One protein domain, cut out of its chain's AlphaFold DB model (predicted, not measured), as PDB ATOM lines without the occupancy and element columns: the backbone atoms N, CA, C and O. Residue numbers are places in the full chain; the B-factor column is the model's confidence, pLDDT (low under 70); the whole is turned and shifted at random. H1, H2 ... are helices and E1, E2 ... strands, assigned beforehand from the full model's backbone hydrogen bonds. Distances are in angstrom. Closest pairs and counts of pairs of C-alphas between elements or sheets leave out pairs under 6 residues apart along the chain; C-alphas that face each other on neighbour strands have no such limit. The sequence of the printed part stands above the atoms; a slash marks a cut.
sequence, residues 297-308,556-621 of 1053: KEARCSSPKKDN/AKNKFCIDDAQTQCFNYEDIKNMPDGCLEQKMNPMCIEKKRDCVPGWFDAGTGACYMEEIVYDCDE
ATOM      1  N   LYS A 297     -31.544   6.313 -58.269       73.31
ATOM      2  CA  LYS A 297     -30.134   5.928 -58.331       73.31
ATOM      3  C   LYS A 297     -29.872   4.668 -57.522       73.31
ATOM      4  O   LYS A 297     -30.262   4.536 -56.363       73.31
ATOM      5  N   GLU A 298     -29.126   3.745 -58.123       78.25
ATOM      6  CA  GLU A 298     -28.692   2.543 -57.418       78.25
ATOM      7  C   GLU A 298     -27.509   2.855 -56.496       78.25
ATOM      8  O   GLU A 298     -26.422   3.196 -56.958       78.25
ATOM      9  N   ALA A 299     -27.702   2.661 -55.194       79.81
ATOM     10  CA  ALA A 299     -26.641   2.695 -54.200       79.81
ATOM     11  C   ALA A 299     -26.253   1.265 -53.805       79.81
ATOM     12  O   ALA A 299     -27.110   0.423 -53.524       79.81
ATOM     13  N   ARG A 300     -24.952   0.974 -53.770       80.81
ATOM     14  CA  ARG A 300     -24.425  -0.340 -53.382       80.81
ATOM     15  C   ARG A 300     -23.599  -0.213 -52.122       80.81
ATOM     16  O   ARG A 300     -22.843   0.737 -51.962       80.81
ATOM     17  N   CYS A 301     -23.713  -1.199 -51.248       80.69
ATOM     18  CA  CYS A 301     -22.933  -1.240 -50.023       80.69
ATOM     19  C   CYS A 301     -22.664  -2.689 -49.610       80.69
ATOM     20  O   CYS A 301     -23.413  -3.612 -49.942       80.69
ATOM     21  N   SER A 302     -21.560  -2.896 -48.892       80.88
ATOM     22  CA  SER A 302     -21.198  -4.197 -48.326       80.88
ATOM     23  C   SER A 302     -21.401  -4.182 -46.815       80.88
ATOM     24  O   SER A 302     -20.898  -3.292 -46.121       80.88
ATOM     25  N   SER A 303     -22.101  -5.189 -46.300       80.81
ATOM     26  CA  SER A 303     -22.403  -5.336 -44.879       80.81
ATOM     27  C   SER A 303     -21.854  -6.667 -44.349       80.81
ATOM     28  O   SER A 303     -22.211  -7.732 -44.870       80.81
ATOM     29  N   PRO A 304     -20.976  -6.659 -43.327       75.44
ATOM     30  CA  PRO A 304     -20.550  -7.888 -42.672       75.44
ATOM     31  C   PRO A 304     -21.699  -8.464 -41.838       75.44
ATOM     32  O   PRO A 304     -22.384  -7.747 -41.101       75.44
ATOM     33  N   LYS A 305     -21.894  -9.785 -41.900       72.12
ATOM     34  CA  LYS A 305     -22.911 -10.448 -41.078       72.12
ATOM     35  C   LYS A 305     -22.467 -10.475 -39.615       72.12
ATOM     36  O   LYS A 305     -21.582 -11.239 -39.229       72.12
ATOM     37  N   LYS A 306     -23.117  -9.660 -38.781       67.81
ATOM     38  CA  LYS A 306     -22.820  -9.553 -37.338       67.81
ATOM     39  C   LYS A 306     -23.260 -10.783 -36.539       67.81
ATOM     40  O   LYS A 306     -22.692 -11.076 -35.488       67.81
ATOM     41  N   ASP A 307     -24.187 -11.563 -37.084       60.16
ATOM     42  CA  ASP A 307     -24.825 -12.691 -36.401       60.16
ATOM     43  C   ASP A 307     -24.049 -14.011 -36.558       60.16
ATOM     44  O   ASP A 307     -24.628 -15.095 -36.496       60.16
ATOM     45  N   ASN A 308     -22.737 -13.951 -36.803       61.25
ATOM     46  CA  ASN A 308     -21.922 -15.159 -36.875       61.25
ATOM     47  C   ASN A 308     -21.794 -15.833 -35.492       61.25
ATOM     48  O   ASN A 308     -21.654 -15.151 -34.469       61.25
ATOM     49  N   ALA A 556      -9.935 -18.467 -41.932       63.31
ATOM     50  CA  ALA A 556      -9.181 -19.548 -41.304       63.31
ATOM     51  C   ALA A 556      -7.942 -19.081 -40.515       63.31
ATOM     52  O   ALA A 556      -6.849 -19.639 -40.647       63.31
ATOM     53  N   LYS A 557      -8.113 -18.039 -39.688       65.44
ATOM     54  CA  LYS A 557      -7.074 -17.353 -38.897       65.44
ATOM     55  C   LYS A 557      -6.009 -16.608 -39.708       65.44
ATOM     56  O   LYS A 557      -5.120 -15.999 -39.104       65.44
ATOM     57  N   ASN A 558      -6.077 -16.619 -41.040       65.75
ATOM     58  CA  ASN A 558      -5.240 -15.752 -41.861       65.75
ATOM     59  C   ASN A 558      -5.715 -14.305 -41.729       65.75
ATOM     60  O   ASN A 558      -6.883 -14.027 -41.458       65.75
ATOM     61  N   LYS A 559      -4.793 -13.365 -41.929       70.56
ATOM     62  CA  LYS A 559      -5.140 -11.946 -41.975       70.56
ATOM     63  C   LYS A 559      -5.414 -11.536 -43.418       70.56
ATOM     64  O   LYS A 559      -4.643 -11.886 -44.310       70.56
ATOM     65  N   PHE A 560      -6.477 -10.772 -43.635       67.44
ATOM     66  CA  PHE A 560      -6.732 -10.099 -44.902       67.44
ATOM     67  C   PHE A 560      -5.988  -8.775 -44.938       67.44
ATOM     68  O   PHE A 560      -6.336  -7.851 -44.208       67.44
ATOM     69  N   CYS A 561      -4.954  -8.703 -45.771       65.12
ATOM     70  CA  CYS A 561      -4.171  -7.492 -45.967       65.12
ATOM     71  C   CYS A 561      -4.634  -6.758 -47.228       65.12
ATOM     72  O   CYS A 561      -4.774  -7.370 -48.286       65.12
ATOM     73  N   ILE A 562      -4.869  -5.452 -47.098       57.03
ATOM     74  CA  ILE A 562      -5.319  -4.569 -48.190       57.03
ATOM     75  C   ILE A 562      -4.119  -4.025 -48.990       57.03
ATOM     76  O   ILE A 562      -4.280  -3.375 -50.015       57.03
ATOM     77  N   ASP A 563      -2.891  -4.302 -48.561       53.81
ATOM     78  CA  ASP A 563      -1.674  -3.857 -49.225       53.81
ATOM     79  C   ASP A 563      -0.671  -5.002 -49.419       53.81
ATOM     80  O   ASP A 563      -0.524  -5.902 -48.590       53.81
ATOM     81  N   ASP A 564       0.084  -4.930 -50.518       52.62
ATOM     82  CA  ASP A 564       1.198  -5.854 -50.777       52.62
ATOM     83  C   ASP A 564       2.323  -5.689 -49.732       52.62
ATOM     84  O   ASP A 564       3.145  -6.584 -49.537       52.62
ATOM     85  N   ALA A 565       2.340  -4.551 -49.025       53.31
ATOM     86  CA  ALA A 565       3.271  -4.231 -47.945       53.31
ATOM     87  C   ALA A 565       2.892  -4.843 -46.576       53.31
ATOM     88  O   ALA A 565       3.678  -4.725 -45.635       53.31
ATOM     89  N   GLN A 566       1.725  -5.496 -46.454       58.78
ATOM     90  CA  GLN A 566       1.182  -6.077 -45.213       58.78
ATOM     91  C   GLN A 566       1.103  -5.102 -44.021       58.78
ATOM     92  O   GLN A 566       1.231  -5.504 -42.860       58.78
ATOM     93  N   THR A 567       0.900  -3.811 -44.283       53.19
ATOM     94  CA  THR A 567       0.796  -2.776 -43.248       53.19
ATOM     95  C   THR A 567      -0.625  -2.601 -42.711       53.19
ATOM     96  O   THR A 567      -0.776  -2.186 -41.561       53.19
ATOM     97  N   GLN A 568      -1.660  -2.971 -43.474       60.09
ATOM     98  CA  GLN A 568      -3.064  -2.936 -43.040       60.09
ATOM     99  C   GLN A 568      -3.723  -4.304 -43.214       60.09
ATOM    100  O   GLN A 568      -4.223  -4.638 -44.290       60.09
ATOM    101  N   CYS A 569      -3.716  -5.096 -42.142       67.81
ATOM    102  CA  CYS A 569      -4.215  -6.465 -42.134       67.81
ATOM    103  C   CYS A 569      -5.293  -6.668 -41.065       67.81
ATOM    104  O   CYS A 569      -5.042  -6.411 -39.887       67.81
ATOM    105  N   PHE A 570      -6.442  -7.201 -41.469       70.44
ATOM    106  CA  PHE A 570      -7.611  -7.433 -40.622       70.44
ATOM    107  C   PHE A 570      -7.807  -8.926 -40.377       70.44
ATOM    108  O   PHE A 570      -7.663  -9.741 -41.292       70.44
ATOM    109  N   ASN A 571      -8.120  -9.292 -39.139       72.69
ATOM    110  CA  ASN A 571      -8.642 -10.619 -38.825       72.69
ATOM    111  C   ASN A 571     -10.183 -10.613 -38.922       72.69
ATOM    112  O   ASN A 571     -10.809  -9.563 -39.078       72.69
ATOM    113  N   TYR A 572     -10.808 -11.783 -38.826       72.00
ATOM    114  CA  TYR A 572     -12.261 -11.888 -38.954       72.00
ATOM    115  C   TYR A 572     -13.053 -11.192 -37.835       72.00
ATOM    116  O   TYR A 572     -14.114 -10.631 -38.103       72.00
ATOM    117  N   GLU A 573     -12.528 -11.147 -36.609       70.56
ATOM    118  CA  GLU A 573     -13.140 -10.378 -35.517       70.56
ATOM    119  C   GLU A 573     -13.092  -8.870 -35.786       70.56
ATOM    120  O   GLU A 573     -14.057  -8.161 -35.502       70.56
ATOM    121  N   ASP A 574     -12.017  -8.369 -36.398       71.50
ATOM    122  CA  ASP A 574     -11.924  -6.964 -36.800       71.50
ATOM    123  C   ASP A 574     -13.007  -6.645 -37.842       71.50
ATOM    124  O   ASP A 574     -13.710  -5.649 -37.713       71.50
ATOM    125  N   ILE A 575     -13.198  -7.531 -38.827       70.38
ATOM    126  CA  ILE A 575     -14.190  -7.390 -39.908       70.38
ATOM    127  C   ILE A 575     -15.620  -7.466 -39.373       70.38
ATOM    128  O   ILE A 575     -16.483  -6.696 -39.787       70.38
ATOM    129  N   LYS A 576     -15.880  -8.365 -38.421       68.81
ATOM    130  CA  LYS A 576     -17.183  -8.485 -37.761       68.81
ATOM    131  C   LYS A 576     -17.563  -7.211 -37.001       68.81
ATOM    132  O   LYS A 576     -18.733  -6.830 -36.977       68.81
ATOM    133  N   ASN A 577     -16.576  -6.572 -36.378       70.00
ATOM    134  CA  ASN A 577     -16.766  -5.360 -35.588       70.00
ATOM    135  C   ASN A 577     -16.691  -4.071 -36.424       70.00
ATOM    136  O   ASN A 577     -16.830  -2.982 -35.862       70.00
ATOM    137  N   MET A 578     -16.516  -4.166 -37.748       68.25
ATOM    138  CA  MET A 578     -16.581  -2.997 -38.622       68.25
ATOM    139  C   MET A 578     -17.986  -2.373 -38.615       68.25
ATOM    140  O   MET A 578     -18.999  -3.071 -38.447       68.25
ATOM    141  N   PRO A 579     -18.070  -1.039 -38.782       66.12
ATOM    142  CA  PRO A 579     -19.345  -0.374 -38.995       66.12
ATOM    143  C   PRO A 579     -20.054  -0.978 -40.214       66.12
ATOM    144  O   PRO A 579     -19.426  -1.452 -41.157       66.12
ATOM    145  N   ASP A 580     -21.385  -1.003 -40.159       70.50
ATOM    146  CA  ASP A 580     -22.179  -1.500 -41.278       70.50
ATOM    147  C   ASP A 580     -22.124  -0.460 -42.406       70.50
ATOM    148  O   ASP A 580     -22.579   0.669 -42.232       70.50
ATOM    149  N   GLY A 581     -21.544  -0.841 -43.548       68.75
ATOM    150  CA  GLY A 581     -21.383   0.041 -44.707       68.75
ATOM    151  C   GLY A 581     -22.704   0.466 -45.354       68.75
ATOM    152  O   GLY A 581     -22.698   1.345 -46.201       68.75
ATOM    153  N   CYS A 582     -23.832  -0.131 -44.953       77.69
ATOM    154  CA  CYS A 582     -25.170   0.174 -45.465       77.69
ATOM    155  C   CYS A 582     -26.017   1.053 -44.528       77.69
ATOM    156  O   CYS A 582     -27.231   1.161 -44.718       77.69
ATOM    157  N   LEU A 583     -25.438   1.613 -43.458       74.75
ATOM    158  CA  LEU A 583     -26.204   2.355 -42.445       74.75
ATOM    159  C   LEU A 583     -26.912   3.588 -43.014       74.75
ATOM    160  O   LEU A 583     -28.053   3.846 -42.640       74.75
ATOM    161  N   GLU A 584     -26.264   4.319 -43.918       76.25
ATOM    162  CA  GLU A 584     -26.820   5.534 -44.517       76.25
ATOM    163  C   GLU A 584     -28.075   5.231 -45.346       76.25
ATOM    164  O   GLU A 584     -29.131   5.824 -45.126       76.25
ATOM    165  N   GLN A 585     -28.001   4.221 -46.214       80.56
ATOM    166  CA  GLN A 585     -29.111   3.803 -47.072       80.56
ATOM    167  C   GLN A 585     -30.248   3.173 -46.259       80.56
ATOM    168  O   GLN A 585     -31.413   3.411 -46.556       80.56
ATOM    169  N   LYS A 586     -29.939   2.428 -45.186       80.38
ATOM    170  CA  LYS A 586     -30.959   1.874 -44.273       80.38
ATOM    171  C   LYS A 586     -31.726   2.945 -43.501       80.38
ATOM    172  O   LYS A 586     -32.864   2.703 -43.104       80.38
ATOM    173  N   MET A 587     -31.098   4.086 -43.225       76.12
ATOM    174  CA  MET A 587     -31.727   5.196 -42.506       76.12
ATOM    175  C   MET A 587     -32.481   6.158 -43.432       76.12
ATOM    176  O   MET A 587     -33.290   6.944 -42.938       76.12
ATOM    177  N   ASN A 588     -32.247   6.098 -44.745       78.19
ATOM    178  CA  ASN A 588     -32.900   6.965 -45.716       78.19
ATOM    179  C   ASN A 588     -34.267   6.387 -46.153       78.19
ATOM    180  O   ASN A 588     -34.302   5.343 -46.806       78.19
ATOM    181  N   PRO A 589     -35.402   7.052 -45.853       77.94
ATOM    182  CA  PRO A 589     -36.729   6.575 -46.252       77.94
ATOM    183  C   PRO A 589     -36.976   6.620 -47.769       77.94
ATOM    184  O   PRO A 589     -37.923   5.993 -48.234       77.94
ATOM    185  N   MET A 590     -36.142   7.340 -48.529       77.50
ATOM    186  CA  MET A 590     -36.200   7.405 -49.996       77.50
ATOM    187  C   MET A 590     -35.473   6.229 -50.673       77.50
ATOM    188  O   MET A 590     -35.497   6.124 -51.894       77.50
ATOM    189  N   CYS A 591     -34.830   5.342 -49.902       83.25
ATOM    190  CA  CYS A 591     -34.099   4.178 -50.403       83.25
ATOM    191  C   CYS A 591     -34.869   2.871 -50.180       83.25
ATOM    192  O   CYS A 591     -35.291   2.555 -49.066       83.25
ATOM    193  N   ILE A 592     -34.988   2.058 -51.230       85.62
ATOM    194  CA  ILE A 592     -35.669   0.758 -51.214       85.62
ATOM    195  C   ILE A 592     -34.658  -0.350 -51.521       85.62
ATOM    196  O   ILE A 592     -33.912  -0.273 -52.490       85.62
ATOM    197  N   GLU A 593     -34.629  -1.413 -50.712       86.69
ATOM    198  CA  GLU A 593     -33.771  -2.576 -50.979       86.69
ATOM    199  C   GLU A 593     -34.270  -3.340 -52.214       86.69
ATOM    200  O   GLU A 593     -35.381  -3.871 -52.231       86.69
ATOM    201  N   LYS A 594     -33.425  -3.422 -53.244       86.38
ATOM    202  CA  LYS A 594     -33.718  -4.105 -54.509       86.38
ATOM    203  C   LYS A 594     -33.208  -5.537 -54.516       86.38
ATOM    204  O   LYS A 594     -33.890  -6.443 -54.996       86.38
ATOM    205  N   LYS A 595     -31.980  -5.743 -54.033       85.69
ATOM    206  CA  LYS A 595     -31.303  -7.043 -54.090       85.69
ATOM    207  C   LYS A 595     -30.308  -7.210 -52.950       85.69
ATOM    208  O   LYS A 595     -29.639  -6.257 -52.563       85.69
ATOM    209  N   ARG A 596     -30.170  -8.451 -52.488       86.75
ATOM    210  CA  ARG A 596     -29.178  -8.885 -51.507       86.75
ATOM    211  C   ARG A 596     -28.496 -10.146 -52.011       86.75
ATOM    212  O   ARG A 596     -29.150 -11.174 -52.168       86.75
ATOM    213  N   ASP A 597     -27.193 -10.054 -52.244       86.06
ATOM    214  CA  ASP A 597     -26.371 -11.153 -52.746       86.06
ATOM    215  C   ASP A 597     -25.197 -11.427 -51.804       86.06
ATOM    216  O   ASP A 597     -24.687 -10.531 -51.134       86.06
ATOM    217  N   CYS A 598     -24.722 -12.672 -51.779       84.25
ATOM    218  CA  CYS A 598     -23.494 -12.994 -51.063       84.25
ATOM    219  C   CYS A 598     -22.262 -12.658 -51.903       84.25
ATOM    220  O   CYS A 598     -22.178 -13.067 -53.065       84.25
ATOM    221  N   VAL A 599     -21.277 -11.975 -51.312       82.31
ATOM    222  CA  VAL A 599     -20.023 -11.672 -52.011       82.31
ATOM    223  C   VAL A 599     -19.290 -12.986 -52.333       82.31
ATOM    224  O   VAL A 599     -19.084 -13.812 -51.434       82.31
ATOM    225  N   PRO A 600     -18.856 -13.216 -53.590       79.50
ATOM    226  CA  PRO A 600     -18.147 -14.440 -53.957       79.50
ATOM    227  C   PRO A 600     -16.912 -14.682 -53.076       79.50
ATOM    228  O   PRO A 600     -16.080 -13.791 -52.883       79.50
ATOM    229  N   GLY A 601     -16.807 -15.896 -52.529       72.88
ATOM    230  CA  GLY A 601     -15.764 -16.295 -51.575       72.88
ATOM    231  C   GLY A 601     -16.138 -16.143 -50.096       72.88
ATOM    232  O   GLY A 601     -15.481 -16.750 -49.255       72.88
ATOM    233  N   TRP A 602     -17.219 -15.418 -49.781       75.19
ATOM    234  CA  TRP A 602     -17.761 -15.257 -48.419       75.19
ATOM    235  C   TRP A 602     -18.977 -16.141 -48.130       75.19
ATOM    236  O   TRP A 602     -19.544 -16.092 -47.036       75.19
ATOM    237  N   PHE A 603     -19.373 -16.949 -49.112       76.81
ATOM    238  CA  PHE A 603     -20.406 -17.960 -48.969       76.81
ATOM    239  C   PHE A 603     -19.800 -19.271 -48.468       76.81
ATOM    240  O   PHE A 603     -18.843 -19.801 -49.046       76.81
ATOM    241  N   ASP A 604     -20.385 -19.816 -47.411       69.56
ATOM    242  CA  ASP A 604     -20.085 -21.158 -46.937       69.56
ATOM    243  C   ASP A 604     -21.194 -22.118 -47.371       69.56
ATOM    244  O   ASP A 604     -22.319 -22.092 -46.871       69.56
ATOM    245  N   ALA A 605     -20.856 -22.982 -48.329       62.19
ATOM    246  CA  ALA A 605     -21.775 -23.959 -48.897       62.19
ATOM    247  C   ALA A 605     -22.207 -25.037 -47.889       62.19
ATOM    248  O   ALA A 605     -23.274 -25.625 -48.062       62.19
ATOM    249  N   GLY A 606     -21.416 -25.294 -46.838       58.03
ATOM    250  CA  GLY A 606     -21.743 -26.278 -45.804       58.03
ATOM    251  C   GLY A 606     -22.824 -25.789 -44.838       58.03
ATOM    252  O   GLY A 606     -23.665 -26.570 -44.383       58.03
ATOM    253  N   THR A 607     -22.830 -24.487 -44.548       62.88
ATOM    254  CA  THR A 607     -23.782 -23.845 -43.625       62.88
ATOM    255  C   THR A 607     -24.921 -23.115 -44.325       62.88
ATOM    256  O   THR A 607     -25.928 -22.813 -43.689       62.88
ATOM    257  N   GLY A 608     -24.772 -22.810 -45.617       66.75
ATOM    258  CA  GLY A 608     -25.659 -21.896 -46.336       66.75
ATOM    259  C   GLY A 608     -25.555 -20.451 -45.835       66.75
ATOM    260  O   GLY A 608     -26.404 -19.626 -46.170       66.75
ATOM    261  N   ALA A 609     -24.550 -20.137 -45.008       71.00
ATOM    262  CA  ALA A 609     -24.373 -18.816 -44.431       71.00
ATOM    263  C   ALA A 609     -23.511 -17.937 -45.341       71.00
ATOM    264  O   ALA A 609     -22.442 -18.333 -45.809       71.00
ATOM    265  N   CYS A 610     -23.973 -16.706 -45.547       78.44
ATOM    266  CA  CYS A 610     -23.163 -15.643 -46.108       78.44
ATOM    267  C   CYS A 610     -22.542 -14.814 -44.983       78.44
ATOM    268  O   CYS A 610     -23.265 -14.300 -44.131       78.44
ATOM    269  N   TYR A 611     -21.218 -14.677 -44.965       76.06
ATOM    270  CA  TYR A 611     -20.524 -13.869 -43.952       76.06
ATOM    271  C   TYR A 611     -20.372 -12.397 -44.359       76.06
ATOM    272  O   TYR A 611     -20.058 -11.556 -43.514       76.06
ATOM    273  N   MET A 612     -20.611 -12.083 -45.634       78.69
ATOM    274  CA  MET A 612     -20.469 -10.746 -46.194       78.69
ATOM    275  C   MET A 612     -21.446 -10.544 -47.343       78.69
ATOM    276  O   MET A 612     -21.325 -11.173 -48.396       78.69
ATOM    277  N   GLU A 613     -22.419  -9.678 -47.113       84.62
ATOM    278  CA  GLU A 613     -23.518  -9.444 -48.037       84.62
ATOM    279  C   GLU A 613     -23.295  -8.137 -48.786       84.62
ATOM    280  O   GLU A 613     -22.887  -7.126 -48.212       84.62
ATOM    281  N   GLU A 614     -23.577  -8.168 -50.078       86.00
ATOM    282  CA  GLU A 614     -23.720  -6.987 -50.908       86.00
ATOM    283  C   GLU A 614     -25.210  -6.670 -51.021       86.00
ATOM    284  O   GLU A 614     -26.011  -7.525 -51.414       86.00
ATOM    285  N   ILE A 615     -25.580  -5.444 -50.661       86.12
ATOM    286  CA  ILE A 615     -26.958  -4.966 -50.715       86.12
ATOM    287  C   ILE A 615     -27.028  -3.842 -51.745       86.12
ATOM    288  O   ILE A 615     -26.204  -2.925 -51.742       86.12
ATOM    289  N   VAL A 616     -28.016  -3.931 -52.632       86.62
ATOM    290  CA  VAL A 616     -28.323  -2.925 -53.649       86.62
ATOM    291  C   VAL A 616     -29.612  -2.222 -53.244       86.62
ATOM    292  O   VAL A 616     -30.663  -2.863 -53.147       86.62
ATOM    293  N   TYR A 617     -29.519  -0.918 -53.027       83.88
ATOM    294  CA  TYR A 617     -30.635  -0.014 -52.787       83.88
ATOM    295  C   TYR A 617     -30.951   0.769 -54.060       83.88
ATOM    296  O   TYR A 617     -30.048   1.095 -54.823       83.88
ATOM    297  N   ASP A 618     -32.225   1.066 -54.275       84.38
ATOM    298  CA  ASP A 618     -32.705   2.038 -55.254       84.38
ATOM    299  C   ASP A 618     -33.183   3.259 -54.464       84.38
ATOM    300  O   ASP A 618     -34.125   3.151 -53.674       84.38
ATOM    301  N   CYS A 619     -32.468   4.372 -54.576       80.62
ATOM    302  CA  CYS A 619     -32.694   5.588 -53.804       80.62
ATOM    303  C   CYS A 619     -33.219   6.689 -54.714       80.62
ATOM    304  O   CYS A 619     -32.619   6.964 -55.747       80.62
ATOM    305  N   ASP A 620     -34.310   7.332 -54.314       78.12
ATOM    306  CA  ASP A 620     -34.834   8.493 -55.022       78.12
ATOM    307  C   ASP A 620     -34.101   9.766 -54.563       78.12
ATOM    308  O   ASP A 620     -34.298  10.256 -53.446       78.12
ATOM    309  N   GLU A 621     -33.216  10.267 -55.424       69.38
ATOM    310  CA  GLU A 621     -32.504  11.545 -55.271       69.38
ATOM    311  C   GLU A 621     -33.187  12.678 -56.064       69.38
ATOM    312  O   GLU A 621     -32.599  13.739 -56.295       69.38
TER     313      GLU A 621
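What this domain is: This is residues 297 to 308 and 556 to 621 of the 1053 residues of an uncharacterized protein of Aeromonas sp. ARM81 (UniProt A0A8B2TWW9). The main body is a strongly twisted ribbon of three strands, with the short helix H2 over one face near one end and the short helix H1 grazing the sheet near the other. Beyond H1 lies a loop of residues 556 to 571, and residues 599 to 611 make the long loop of the E2 and E3 hairpin. The printed part has 78 residues, under half of them in named elements, which run E1, H1, H2, E2, E3. The sheet's order is E1, E3, E2, all antiparallel, and the class is mixed, helices and strands. The whole is loose, with a radius of gyration of the C-alphas of 14.5 A and spans of 40 by 32 by 19 A.

How they stand to each other: Begin at the inner strand E3, residues 612 to 620. Its neighbour E1, residues 297 to 304, is antiparallel at 155 degrees; look for N 299 and O 617, 2.8 A apart. On the other side of E3, E2, residues 591 to 598, is antiparallel at 158 degrees, with N 616 and O 595 2.8 A apart; it bends by 56 degrees at residue 594. H2, residues 583 to 587, is on the sheet at a height of 8.4 A over it, only just over E3, with 3 of its 5 C-alphas falling there; the closest C-alphas of H2 and E3 are those of Gln 585 and Tyr 617, 7.0 A apart. H1, residues 572 to 576, only grazes the sheet; the closest C-alphas of H1 and E1 are those of Lys 576 and Pro 304, 6.0 A apart. H1 and H2 are apart, and in both each O i to N i+4 pair is within hydrogen-bond range.

Where its parts are: Find C-alpha 297 at (-30.134, 5.928, -58.331); E1 runs 23.0 A from there. E2 spans 20.2 A, and E3 runs 25.6 A to C-alpha 620 at (-34.834, 8.493, -55.022).

The domain as a whole: Residues 309 to 555 are not printed, with 14.2 A between C-alphas 308 and 556. The link E2 to E3 is long. Confidence is low at, among others, residues 560 to 569 and 604 to 608.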